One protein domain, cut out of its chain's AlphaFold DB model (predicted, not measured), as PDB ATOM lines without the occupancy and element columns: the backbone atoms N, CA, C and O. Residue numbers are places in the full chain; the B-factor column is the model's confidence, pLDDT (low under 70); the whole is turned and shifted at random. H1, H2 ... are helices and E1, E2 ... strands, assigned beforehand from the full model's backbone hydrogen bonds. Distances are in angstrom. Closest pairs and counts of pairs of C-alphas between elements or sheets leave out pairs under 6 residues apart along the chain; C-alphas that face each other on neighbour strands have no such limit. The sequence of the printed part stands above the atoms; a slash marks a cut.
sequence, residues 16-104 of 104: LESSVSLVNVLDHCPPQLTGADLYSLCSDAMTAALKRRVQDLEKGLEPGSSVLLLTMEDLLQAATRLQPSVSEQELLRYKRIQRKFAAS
ATOM      1  N   LEU A  16     238.543 161.602 258.114       95.38
ATOM      2  CA  LEU A  16     238.614 162.532 256.998       95.38
ATOM      3  C   LEU A  16     239.253 161.821 255.806       95.38
ATOM      4  O   LEU A  16     240.195 161.039 255.975       95.38
ATOM      5  N   GLU A  17     238.741 162.088 254.614       95.88
ATOM      6  CA  GLU A  17     239.432 161.757 253.375       95.88
ATOM      7  C   GLU A  17     240.773 162.506 253.314       95.88
ATOM      8  O   GLU A  17     240.896 163.634 253.787       95.88
ATOM      9  N   SER A  18     241.802 161.878 252.741       95.88
ATOM     10  CA  SER A  18     243.157 162.448 252.669       95.88
ATOM     11  C   SER A  18     243.236 163.758 251.877       95.88
ATOM     12  O   SER A  18     244.189 164.512 252.043       95.88
ATOM     13  N   SER A  19     242.248 164.018 251.020       95.75
ATOM     14  CA  SER A  19     242.100 165.229 250.210       95.75
ATOM     15  C   SER A  19     241.579 166.439 251.001       95.75
ATOM     16  O   SER A  19     241.611 167.561 250.494       95.75
ATOM     17  N   VAL A  20     241.067 166.233 252.223       97.62
ATOM     18  CA  VAL A  20     240.395 167.280 253.001       97.62
ATOM     19  C   VAL A  20     241.390 168.353 253.436       97.62
ATOM     20  O   VAL A  20     242.337 168.085 254.176       97.62
ATOM     21  N   SER A  21     241.113 169.599 253.049       97.06
ATOM     22  CA  SER A  21     241.802 170.788 253.558       97.06
ATOM     23  C   SER A  21     240.895 171.528 254.534       97.06
ATOM     24  O   SER A  21     239.961 172.218 254.128       97.06
ATOM     25  N   LEU A  22     241.183 171.423 255.835       95.44
ATOM     26  CA  LEU A  22     240.430 172.156 256.860       95.44
ATOM     27  C   LEU A  22     240.583 173.674 256.724       95.44
ATOM     28  O   LEU A  22     239.659 174.404 257.059       95.44
ATOM     29  N   VAL A  23     241.715 174.144 256.191       95.44
ATOM     30  CA  VAL A  23     241.918 175.567 255.883       95.44
ATOM     31  C   VAL A  23     240.876 176.030 254.867       95.44
ATOM     32  O   VAL A  23     240.157 176.987 255.121       95.44
ATOM     33  N   ASN A  24     240.693 175.270 253.785       95.69
ATOM     34  CA  ASN A  24     239.699 175.603 252.768       95.69
ATOM     35  C   ASN A  24     238.269 175.544 253.331       95.69
ATOM     36  O   ASN A  24     237.417 176.308 252.894       95.69
ATOM     37  N   VAL A  25     237.976 174.656 254.292       96.44
ATOM     38  CA  VAL A  25     236.663 174.636 254.969       96.44
ATOM     39  C   VAL A  25     236.445 175.926 255.763       96.44
ATOM     40  O   VAL A  25     235.361 176.508 255.697       96.44
ATOM     41  N   LEU A  26     237.468 176.396 256.482       93.69
ATOM     42  CA  LEU A  26     237.399 177.633 257.264       93.69
ATOM     43  C   LEU A  26     237.197 178.871 256.384       93.69
ATOM     44  O   LEU A  26     236.445 179.755 256.783       93.69
ATOM     45  N   ASP A  27     237.769 178.903 255.178       94.25
ATOM     46  CA  ASP A  27     237.557 180.000 254.216       94.25
ATOM     47  C   ASP A  27     236.084 180.151 253.788       94.25
ATOM     48  O   ASP A  27     235.668 181.219 253.344       94.25
ATOM     49  N   HIS A  28     235.281 179.092 253.934       94.44
ATOM     50  CA  HIS A  28     233.846 179.091 253.627       94.44
ATOM     51  C   HIS A  28     232.969 179.322 254.862       94.44
ATOM     52  O   HIS A  28     231.744 179.369 254.748       94.44
ATOM     53  N   CYS A  29     233.571 179.441 256.043       94.44
ATOM     54  CA  CYS A  29     232.837 179.670 257.271       94.44
ATOM     55  C   CYS A  29     232.631 181.168 257.533       94.44
ATOM     56  O   CYS A  29     233.454 182.001 257.148       94.44
ATOM     57  N   PRO A  30     231.573 181.535 258.274       90.81
ATOM     58  CA  PRO A  30     231.464 182.862 258.859       90.81
ATOM     59  C   PRO A  30     232.717 183.228 259.683       90.81
ATOM     60  O   PRO A  30     233.283 182.364 260.353       90.81
ATOM     61  N   PRO A  31     233.121 184.511 259.729       85.38
ATOM     62  CA  PRO A  31     234.367 184.947 260.377       85.38
ATOM     63  C   PRO A  31     234.385 184.758 261.903       85.38
ATOM     64  O   PRO A  31     235.416 184.942 262.546       85.38
ATOM     65  N   GLN A  32     233.233 184.455 262.502       87.25
ATOM     66  CA  GLN A  32     233.043 184.354 263.941       87.25
ATOM     67  C   GLN A  32     232.404 183.005 264.244       87.25
ATOM     68  O   GLN A  32     231.191 182.855 264.125       87.25
ATOM     69  N   LEU A  33     233.234 182.034 264.619       91.50
ATOM     70  CA  LEU A  33     232.783 180.714 265.040       91.50
ATOM     71  C   LEU A  33     233.056 180.506 266.524       91.50
ATOM     72  O   LEU A  33     234.104 180.884 267.052       91.50
ATOM     73  N   THR A  34     232.120 179.847 267.183       93.06
ATOM     74  CA  THR A  34     232.263 179.311 268.532       93.06
ATOM     75  C   THR A  34     232.475 177.799 268.487       93.06
ATOM     76  O   THR A  34     232.333 177.152 267.449       93.06
ATOM     77  N   GLY A  35     232.762 177.196 269.644       92.88
ATOM     78  CA  GLY A  35     232.802 175.736 269.758       92.88
ATOM     79  C   GLY A  35     231.475 175.062 269.379       92.88
ATOM     80  O   GLY A  35     231.497 173.952 268.854       92.88
ATOM     81  N   ALA A  36     230.335 175.734 269.584       94.25
ATOM     82  CA  ALA A  36     229.028 175.214 269.190       94.25
ATOM     83  C   ALA A  36     228.855 175.202 267.663       94.25
ATOM     84  O   ALA A  36     228.339 174.228 267.122       94.25
ATOM     85  N   ASP A  37     229.355 176.231 266.975       95.69
ATOM     86  CA  ASP A  37     229.303 176.320 265.508       95.69
ATOM     87  C   ASP A  37     230.206 175.276 264.849       95.69
ATOM     88  O   ASP A  37     229.849 174.645 263.859       95.69
ATOM     89  N   LEU A  38     231.384 175.044 265.429       94.50
ATOM     90  CA  LEU A  38     232.278 173.984 264.966       94.50
ATOM     91  C   LEU A  38     231.660 172.598 265.186       94.50
ATOM     92  O   LEU A  38     231.791 171.719 264.331       94.50
ATOM     93  N   TYR A  39     230.964 172.404 266.311       93.88
ATOM     94  CA  TYR A  39     230.250 171.161 266.581       93.88
ATOM     95  C   TYR A  39     229.111 170.933 265.581       93.88
ATOM     96  O   TYR A  39     229.007 169.834 265.030       93.88
ATOM     97  N   SER A  40     228.283 171.949 265.312       95.25
ATOM     98  CA  SER A  40     227.182 171.837 264.349       95.25
ATOM     99  C   SER A  40     227.696 171.584 262.934       95.25
ATOM    100  O   SER A  40     227.212 170.655 262.292       95.25
ATOM    101  N   LEU A  41     228.752 172.281 262.492       96.31
ATOM    102  CA  LEU A  41     229.401 172.021 261.202       96.31
ATOM    103  C   LEU A  41     229.839 170.557 261.077       96.31
ATOM    104  O   LEU A  41     229.534 169.898 260.082       96.31
ATOM    105  N   CYS A  42     230.531 170.024 262.089       94.88
ATOM    106  CA  CYS A  42     230.985 168.633 262.065       94.88
ATOM    107  C   CYS A  42     229.804 167.653 262.065       94.88
ATOM    108  O   CYS A  42     229.831 166.654 261.346       94.88
ATOM    109  N   SER A  43     228.766 167.929 262.856       94.88
ATOM    110  CA  SER A  43     227.555 167.106 262.930       94.88
ATOM    111  C   SER A  43     226.801 167.061 261.600       94.88
ATOM    112  O   SER A  43     226.365 165.992 261.160       94.88
ATOM    113  N   ASP A  44     226.696 168.199 260.922       96.31
ATOM    114  CA  ASP A  44     226.035 168.307 259.624       96.31
ATOM    115  C   ASP A  44     226.844 167.613 258.526       96.31
ATOM    116  O   ASP A  44     226.272 166.875 257.720       96.31
ATOM    117  N   ALA A  45     228.173 167.755 258.538       97.06
ATOM    118  CA  ALA A  45     229.061 167.041 257.622       97.06
ATOM    119  C   ALA A  45     228.989 165.516 257.827       97.06
ATOM    120  O   ALA A  45     228.862 164.762 256.864       97.06
ATOM    121  N   MET A  46     228.983 165.040 259.079       96.19
ATOM    122  CA  MET A  46     228.762 163.619 259.385       96.19
ATOM    123  C   MET A  46     227.400 163.135 258.873       96.19
ATOM    124  O   MET A  46     227.293 162.038 258.328       96.19
ATOM    125  N   THR A  47     226.357 163.953 259.013       95.81
ATOM    126  CA  THR A  47     225.016 163.620 258.518       95.81
ATOM    127  C   THR A  47     224.984 163.541 256.989       95.81
ATOM    128  O   THR A  47     224.355 162.634 256.441       95.81
ATOM    129  N   ALA A  48     225.673 164.449 256.292       96.50
ATOM    130  CA  ALA A  48     225.822 164.411 254.836       96.50
ATOM    131  C   ALA A  48     226.552 163.136 254.378       96.50
ATOM    132  O   ALA A  48     226.016 162.384 253.560       96.50
ATOM    133  N   ALA A  49     227.686 162.818 255.008       96.69
ATOM    134  CA  ALA A  49     228.447 161.603 254.727       96.69
ATOM    135  C   ALA A  49     227.617 160.331 254.975       96.69
ATOM    136  O   ALA A  49     227.677 159.375 254.196       96.69
ATOM    137  N   LEU A  50     226.816 160.305 256.046       95.50
ATOM    138  CA  LEU A  50     225.944 159.175 256.363       95.50
ATOM    139  C   LEU A  50     224.844 158.999 255.310       95.50
ATOM    140  O   LEU A  50     224.607 157.878 254.866       95.50
ATOM    141  N   LYS A  51     224.203 160.090 254.877       95.69
ATOM    142  CA  LYS A  51     223.203 160.051 253.798       95.69
ATOM    143  C   LYS A  51     223.803 159.509 252.503       95.69
ATOM    144  O   LYS A  51     223.206 158.629 251.891       95.69
ATOM    145  N   ARG A  52     224.997 159.979 252.130       95.94
ATOM    146  CA  ARG A  52     225.740 159.468 250.970       95.94
ATOM    147  C   ARG A  52     226.007 157.969 251.099       95.94
ATOM    148  O   ARG A  52     225.703 157.217 250.183       95.94
ATOM    149  N   ARG A  53     226.461 157.511 252.271       94.25
ATOM    150  CA  ARG A  53     226.671 156.080 252.523       94.25
ATOM    151  C   ARG A  53     225.395 155.252 252.359       94.25
ATOM    152  O   ARG A  53     225.463 154.156 251.814       94.25
ATOM    153  N   VAL A  54     224.262 155.733 252.869       95.38
ATOM    154  CA  VAL A  54     222.976 155.034 252.720       95.38
ATOM    155  C   VAL A  54     222.610 154.909 251.241       95.38
ATOM    156  O   VAL A  54     222.263 153.820 250.799       95.38
ATOM    157  N   GLN A  55     222.784 155.977 250.459       96.44
ATOM    158  CA  GLN A  55     222.530 155.952 249.016       96.44
ATOM    159  C   GLN A  55     223.455 154.989 248.257       96.44
ATOM    160  O   GLN A  55     223.026 154.369 247.286       96.44
ATOM    161  N   ASP A  56     224.718 154.864 248.667       95.12
ATOM    162  CA  ASP A  56     225.656 153.901 248.078       95.12
ATOM    163  C   ASP A  56     225.193 152.458 248.339       95.12
ATOM    164  O   ASP A  56     225.132 151.651 247.409       95.12
ATOM    165  N   LEU A  57     224.772 152.159 249.572       94.88
ATOM    166  CA  LEU A  57     224.225 150.850 249.948       94.88
ATOM    167  C   LEU A  57     222.945 150.512 249.171       94.88
ATOM    168  O   LEU A  57     222.800 149.396 248.681       94.88
ATOM    169  N   GLU A  58     222.034 151.474 249.002       96.69
ATOM    170  CA  GLU A  58     220.808 151.300 248.205       96.69
ATOM    171  C   GLU A  58     221.100 150.980 246.730       96.69
ATOM    172  O   GLU A  58     220.312 150.305 246.070       96.69
ATOM    173  N   LYS A  59     222.254 151.421 246.214       96.81
ATOM    174  CA  LYS A  59     222.745 151.103 244.863       96.81
ATOM    175  C   LYS A  59     223.550 149.797 244.803       96.81
ATOM    176  O   LYS A  59     224.056 149.454 243.736       96.81
ATOM    177  N   GLY A  60     223.689 149.083 245.920       95.44
ATOM    178  CA  GLY A  60     224.477 147.853 246.023       95.44
ATOM    179  C   GLY A  60     225.991 148.075 246.084       95.44
ATOM    180  O   GLY A  60     226.749 147.136 245.835       95.44
ATOM    181  N   LEU A  61     226.456 149.296 246.381       94.38
ATOM    182  CA  LEU A  61     227.871 149.554 246.634       94.38
ATOM    183  C   LEU A  61     228.191 149.229 248.091       94.38
ATOM    184  O   LEU A  61     227.833 149.962 249.014       94.38
ATOM    185  N   GLU A  62     228.920 148.136 248.283       88.88
ATOM    186  CA  GLU A  62     229.384 147.751 249.605       88.88
ATOM    187  C   GLU A  62     230.566 148.622 250.056       88.88
ATOM    188  O   GLU A  62     231.519 148.872 249.308       88.88
ATOM    189  N   PRO A  63     230.551 149.086 251.307       83.44
ATOM    190  CA  PRO A  63     231.587 149.940 251.838       83.44
ATOM    191  C   PRO A  63     232.845 149.153 252.205       83.44
ATOM    192  O   PRO A  63     232.793 148.170 252.938       83.44
ATOM    193  N   GLY A  64     234.015 149.671 251.830       83.50
ATOM    194  CA  GLY A  64     235.299 149.069 252.218       83.50
ATOM    195  C   GLY A  64     235.625 149.136 253.722       83.50
ATOM    196  O   GLY A  64     236.601 148.539 254.170       83.50
ATOM    197  N   SER A  65     234.853 149.879 254.524       86.75
ATOM    198  CA  SER A  65     235.044 150.007 255.976       86.75
ATOM    199  C   SER A  65     233.729 150.328 256.683       86.75
ATOM    200  O   SER A  65     232.870 150.994 256.118       86.75
ATOM    201  N   SER A  66     233.570 149.936 257.948       86.19
ATOM    202  CA  SER A  66     232.449 150.387 258.789       86.19
ATOM    203  C   SER A  66     232.609 151.826 259.293       86.19
ATOM    204  O   SER A  66     231.642 152.421 259.760       86.19
ATOM    205  N   VAL A  67     233.810 152.404 259.188       90.50
ATOM    206  CA  VAL A  67     234.089 153.780 259.613       90.50
ATOM    207  C   VAL A  67     233.553 154.765 258.575       90.50
ATOM    208  O   VAL A  67     233.791 154.603 257.376       90.50
ATOM    209  N   LEU A  68     232.847 155.798 259.036       92.75
ATOM    210  CA  LEU A  68     232.319 156.847 258.169       92.75
ATOM    211  C   LEU A  68     233.464 157.723 257.644       92.75
ATOM    212  O   LEU A  68     234.273 158.213 258.431       92.75
ATOM    213  N   LEU A  69     233.530 157.916 256.326       94.94
ATOM    214  CA  LEU A  69     234.523 158.771 255.675       94.94
ATOM    215  C   LEU A  69     233.870 160.100 255.279       94.94
ATOM    216  O   LEU A  69     232.973 160.102 254.435       94.94
ATOM    217  N   LEU A  70     234.327 161.202 255.875       96.62
ATOM    218  CA  LEU A  70     233.933 162.565 255.514       96.62
ATOM    219  C   LEU A  70     234.824 163.058 254.383       96.62
ATOM    220  O   LEU A  70     236.052 163.051 254.507       96.62
ATOM    221  N   THR A  71     234.197 163.504 253.304       97.44
ATOM    222  CA  THR A  71     234.887 164.112 252.166       97.44
ATOM    223  C   THR A  71     234.923 165.629 252.309       97.44
ATOM    224  O   THR A  71     234.280 166.222 253.182       97.44
ATOM    225  N   MET A  72     235.676 166.278 251.421       97.81
ATOM    226  CA  MET A  72     235.689 167.737 251.334       97.81
ATOM    227  C   MET A  72     234.294 168.304 251.022       97.81
ATOM    228  O   MET A  72     233.909 169.335 251.569       97.81
ATOM    229  N   GLU A  73     233.520 167.613 250.182       97.75
ATOM    230  CA  GLU A  73     232.165 168.023 249.805       97.75
ATOM    231  C   GLU A  73     231.222 168.058 251.013       97.75
ATOM    232  O   GLU A  73     230.531 169.058 251.206       97.75
ATOM    233  N   ASP A  74     231.253 167.033 251.871       97.94
ATOM    234  CA  ASP A  74     230.418 166.971 253.077       97.94
ATOM    235  C   ASP A  74     230.665 168.190 253.992       97.94
ATOM    236  O   ASP A  74     229.727 168.797 254.520       97.94
ATOM    237  N   LEU A  75     231.936 168.579 254.148       97.75
ATOM    238  CA  LEU A  75     232.359 169.704 254.984       97.75
ATOM    239  C   LEU A  75     232.021 171.063 254.363       97.75
ATOM    240  O   LEU A  75     231.534 171.944 255.068       97.75
ATOM    241  N   LEU A  76     232.231 171.245 253.056       97.62
ATOM    242  CA  LEU A  76     231.873 172.489 252.362       97.62
ATOM    243  C   LEU A  76     230.358 172.706 252.340       97.62
ATOM    244  O   LEU A  76     229.873 173.821 252.546       97.62
ATOM    245  N   GLN A  77     229.591 171.635 252.146       96.88
ATOM    246  CA  GLN A  77     228.136 171.700 252.185       96.88
ATOM    247  C   GLN A  77     227.621 172.059 253.590       96.88
ATOM    248  O   GLN A  77     226.608 172.744 253.721       96.88
ATOM    249  N   ALA A  78     228.299 171.608 254.647       97.25
ATOM    250  CA  ALA A  78     227.995 172.017 256.016       97.25
ATOM    251  C   ALA A  78     228.389 173.482 256.273       97.25
ATOM    252  O   ALA A  78     227.563 174.258 256.746       97.25
ATOM    253  N   ALA A  79     229.604 173.887 255.889       96.50
ATOM    254  CA  ALA A  79     230.109 175.250 256.075       96.50
ATOM    255  C   ALA A  79     229.228 176.308 255.392       96.50
ATOM    256  O   ALA A  79     228.880 177.313 256.003       96.50
ATOM    257  N   THR A  80     228.783 176.046 254.160       93.50
ATOM    258  CA  THR A  80     227.901 176.958 253.403       93.50
ATOM    259  C   THR A  80     226.518 177.153 254.029       93.50
ATOM    260  O   THR A  80     225.870 178.167 253.777       93.50
ATOM    261  N   ARG A  81     226.054 176.202 254.849       92.25
ATOM    262  CA  ARG A  81     224.773 176.279 255.570       92.25
ATOM    263  C   ARG A  81     224.922 176.764 257.011       92.25
ATOM    264  O   ARG A  81     223.911 176.947 257.688       92.25
ATOM    265  N   LEU A  82     226.153 176.955 257.478       93.88
ATOM    266  CA  LEU A  82     226.435 177.268 258.868       93.88
ATOM    267  C   LEU A  82     225.909 178.659 259.233       93.88
ATOM    268  O   LEU A  82     226.228 179.658 258.589       93.88
ATOM    269  N   GLN A  83     225.138 178.724 260.317       90.62
ATOM    270  CA  GLN A  83     224.720 179.976 260.936       90.62
ATOM    271  C   GLN A  83     225.454 180.162 262.268       90.62
ATOM    272  O   GLN A  83     225.434 179.237 263.080       90.62
ATOM    273  N   PRO A  84     226.079 181.328 262.521       92.12
ATOM    274  CA  PRO A  84     226.700 181.613 263.810       92.12
ATOM    275  C   PRO A  84     225.686 181.540 264.956       92.12
ATOM    276  O   PRO A  84     224.642 182.189 264.918       92.12
ATOM    277  N   SER A  85     226.020 180.788 265.999       92.62
ATOM    278  CA  SER A  85     225.210 180.630 267.214       92.62
ATOM    279  C   SER A  85     225.232 181.855 268.122       92.62
ATOM    280  O   SER A  85     224.355 182.002 268.970       92.62
ATOM    281  N   VAL A  86     226.220 182.735 267.950       90.62
ATOM    282  CA  VAL A  86     226.329 183.996 268.682       90.62
ATOM    283  C   VAL A  86     226.319 185.144 267.686       90.62
ATOM    284  O   VAL A  86     227.146 185.203 266.773       90.62
ATOM    285  N   SER A  87     225.399 186.083 267.881       89.25
ATOM    286  CA  SER A  87     225.323 187.284 267.054       89.25
ATOM    287  C   SER A  87     226.449 188.273 267.374       89.25
ATOM    288  O   SER A  87     227.006 188.310 268.475       89.25
ATOM    289  N   GLU A  88     226.744 189.171 266.433       87.44
ATOM    290  CA  GLU A  88     227.730 190.235 266.650       87.44
ATOM    291  C   GLU A  88     227.347 191.155 267.827       87.44
ATOM    292  O   GLU A  88     228.205 191.588 268.603       87.44
ATOM    293  N   GLN A  89     226.050 191.414 268.016       89.56
ATOM    294  CA  GLN A  89     225.552 192.236 269.121       89.56
ATOM    295  C   GLN A  89     225.820 191.586 270.481       89.56
ATOM    296  O   GLN A  89     226.275 192.254 271.418       89.56
ATOM    297  N   GLU A  90     225.578 190.279 270.590       90.81
ATOM    298  CA  GLU A  90     225.882 189.505 271.793       90.81
ATOM    299  C   GLU A  90     227.384 189.476 272.057       90.81
ATOM    300  O   GLU A  90     227.811 189.732 273.185       90.81
ATOM    301  N   LEU A  91     228.205 189.293 271.020       88.62
ATOM    302  CA  LEU A  91     229.657 189.333 271.165       88.62
ATOM    303  C   LEU A  91     230.146 190.695 271.680       88.62
ATOM    304  O   LEU A  91     230.980 190.759 272.588       88.62
ATOM    305  N   LEU A  92     229.620 191.801 271.145       90.50
ATOM    306  CA  LEU A  92     229.943 193.148 271.623       90.50
ATOM    307  C   LEU A  92     229.522 193.346 273.081       90.50
ATOM    308  O   LEU A  92     230.261 193.956 273.861       90.50
ATOM    309  N   ARG A  93     228.358 192.815 273.472       93.75
ATOM    310  CA  ARG A  93     227.893 192.832 274.863       93.75
ATOM    311  C   ARG A  93     228.848 192.054 275.770       93.75
ATOM    312  O   ARG A  93     229.268 192.605 276.789       93.75
ATOM    313  N   TYR A  94     229.242 190.837 275.397       90.75
ATOM    314  CA  TYR A  94     230.185 190.028 276.175       90.75
ATOM    315  C   TYR A  94     231.561 190.692 276.294       90.75
ATOM    316  O   TYR A  94     232.100 190.769 277.397       90.75
ATOM    317  N   LYS A  95     232.083 191.293 275.215       90.62
ATOM    318  CA  LYS A  95     233.340 192.065 275.245       90.62
ATOM    319  C   LYS A  95     233.277 193.252 276.214       90.62
ATOM    320  O   LYS A  95     234.245 193.514 276.927       90.62
ATOM    321  N   ARG A  96     232.148 193.974 276.282       93.44
ATOM    322  CA  ARG A  96     231.970 195.070 277.260       93.44
ATOM    323  C   ARG A  96     231.962 194.553 278.694       93.44
ATOM    324  O   ARG A  96     232.578 195.178 279.550       93.44
ATOM    325  N   ILE A  97     231.271 193.440 278.948       93.88
ATOM    326  CA  ILE A  97     231.235 192.799 280.269       93.88
ATOM    327  C   ILE A  97     232.654 192.388 280.675       93.88
ATOM    328  O   ILE A  97     233.118 192.804 281.731       93.88
ATOM    329  N   GLN A  98     233.381 191.684 279.804       93.12
ATOM    330  CA  GLN A  98     234.757 191.255 280.060       93.12
ATOM    331  C   GLN A  98     235.676 192.429 280.426       93.12
ATOM    332  O   GLN A  98     236.391 192.350 281.415       93.12
ATOM    333  N   ARG A  99     235.623 193.545 279.682       93.06
ATOM    334  CA  ARG A  99     236.440 194.737 279.983       93.06
ATOM    335  C   ARG A  99     236.117 195.356 281.342       93.06
ATOM    336  O   ARG A  99     237.035 195.789 282.025       93.06
ATOM    337  N   LYS A 100     234.838 195.402 281.730       92.25
ATOM    338  CA  LYS A 100     234.425 195.952 283.032       92.25
ATOM    339  C   LYS A 100     235.001 195.147 284.197       92.25
ATOM    340  O   LYS A 100     235.448 195.748 285.162       92.25
ATOM    341  N   PHE A 101     235.011 193.820 284.085       90.19
ATOM    342  CA  PHE A 101     235.493 192.933 285.148       90.19
ATOM    343  C   PHE A 101     236.997 192.640 285.089       90.19
ATOM    344  O   PHE A 101     237.558 192.248 286.098       90.19
ATOM    345  N   ALA A 102     237.658 192.837 283.944       85.06
ATOM    346  CA  ALA A 102     239.113 192.705 283.824       85.06
ATOM    347  C   ALA A 102     239.884 193.961 284.276       85.06
ATOM    348  O   ALA A 102     241.094 193.897 284.455       85.06
ATOM    349  N   ALA A 103     239.202 195.104 284.406       67.12
ATOM    350  CA  ALA A 103     239.767 196.363 284.899       67.12
ATOM    351  C   ALA A 103     239.502 196.602 286.403       67.12
ATOM    352  O   ALA A 103     239.728 197.711 286.886       67.12
ATOM    353  N   SER A 104     238.977 195.592 287.107       53.91
ATOM    354  CA  SER A 104     238.795 195.546 288.568       53.91
ATOM    355  C   SER A 104     239.806 194.581 289.172       53.91
ATOM    356  O   SER A 104     240.281 194.867 290.288       53.91
TER     357      SER A 104
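This is residues 16 to 104 of the 104 residues of the protein "Peroxisomal biogenesis factor 6" of Phyllostomus discolor (pale spear-nosed bat) (UniProt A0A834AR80). One long helix, H2, has a shorter helix, H3, packed steeply across its residues 41 to 49; H1 packs on H3, and the short strand E1 comes near H2, with Leu 70 closest to Ala 49. H4 follows at one end as an arm whose residues 92 to 102 stick out, and at the other end residues 54 to 60, of which 54 to 58 belong to H2, stick out too. The printed part has 89 residues, in the order H1, H2, E1, H3, H4, and its class is mostly helix. It is only just loose, close to extended, with a radius of gyration of the C-alphas of 18.0 A and spans of 64 by 21 by 20 A, a rod.

H2, residues 35 to 58, touches H3, residues 72 to 81, with residues 41 to 49 alone, at a steep tilt of 53 degrees, opposite ways; the closest C-alphas are those of Ala 45 and Asp 74, 4.7 A apart. H1, residues 22 to 27, touches H3 at a shallow tilt of 31 degrees, the same way; the C-alphas of Val 25 and Leu 76 are closest, at 5.9 A. E1, residues 68 to 70, pairs with no named strand; its closest C-alpha to H2 is that of Leu 70, 5.6 A from that of Ala 49. H4, residues 88 to 102, touches no helix. Every O i to N i+4 pair is within hydrogen-bond range in H1, H2 and H4, and 5 of 6 in H3.

H2 is 34.7 A long, from C-alpha 35 at (232.802, 175.736, 269.758). H4 measures 20.8 A, ending with C-alpha 102 at (239.113, 192.705, 283.824), and H3 14.5 A.

The farthest C-alphas, of Gly 60 and Ser 104, are 65.5 A apart. The printed part has no cut and no long link. Residues 103 to 104 are under pLDDT 70.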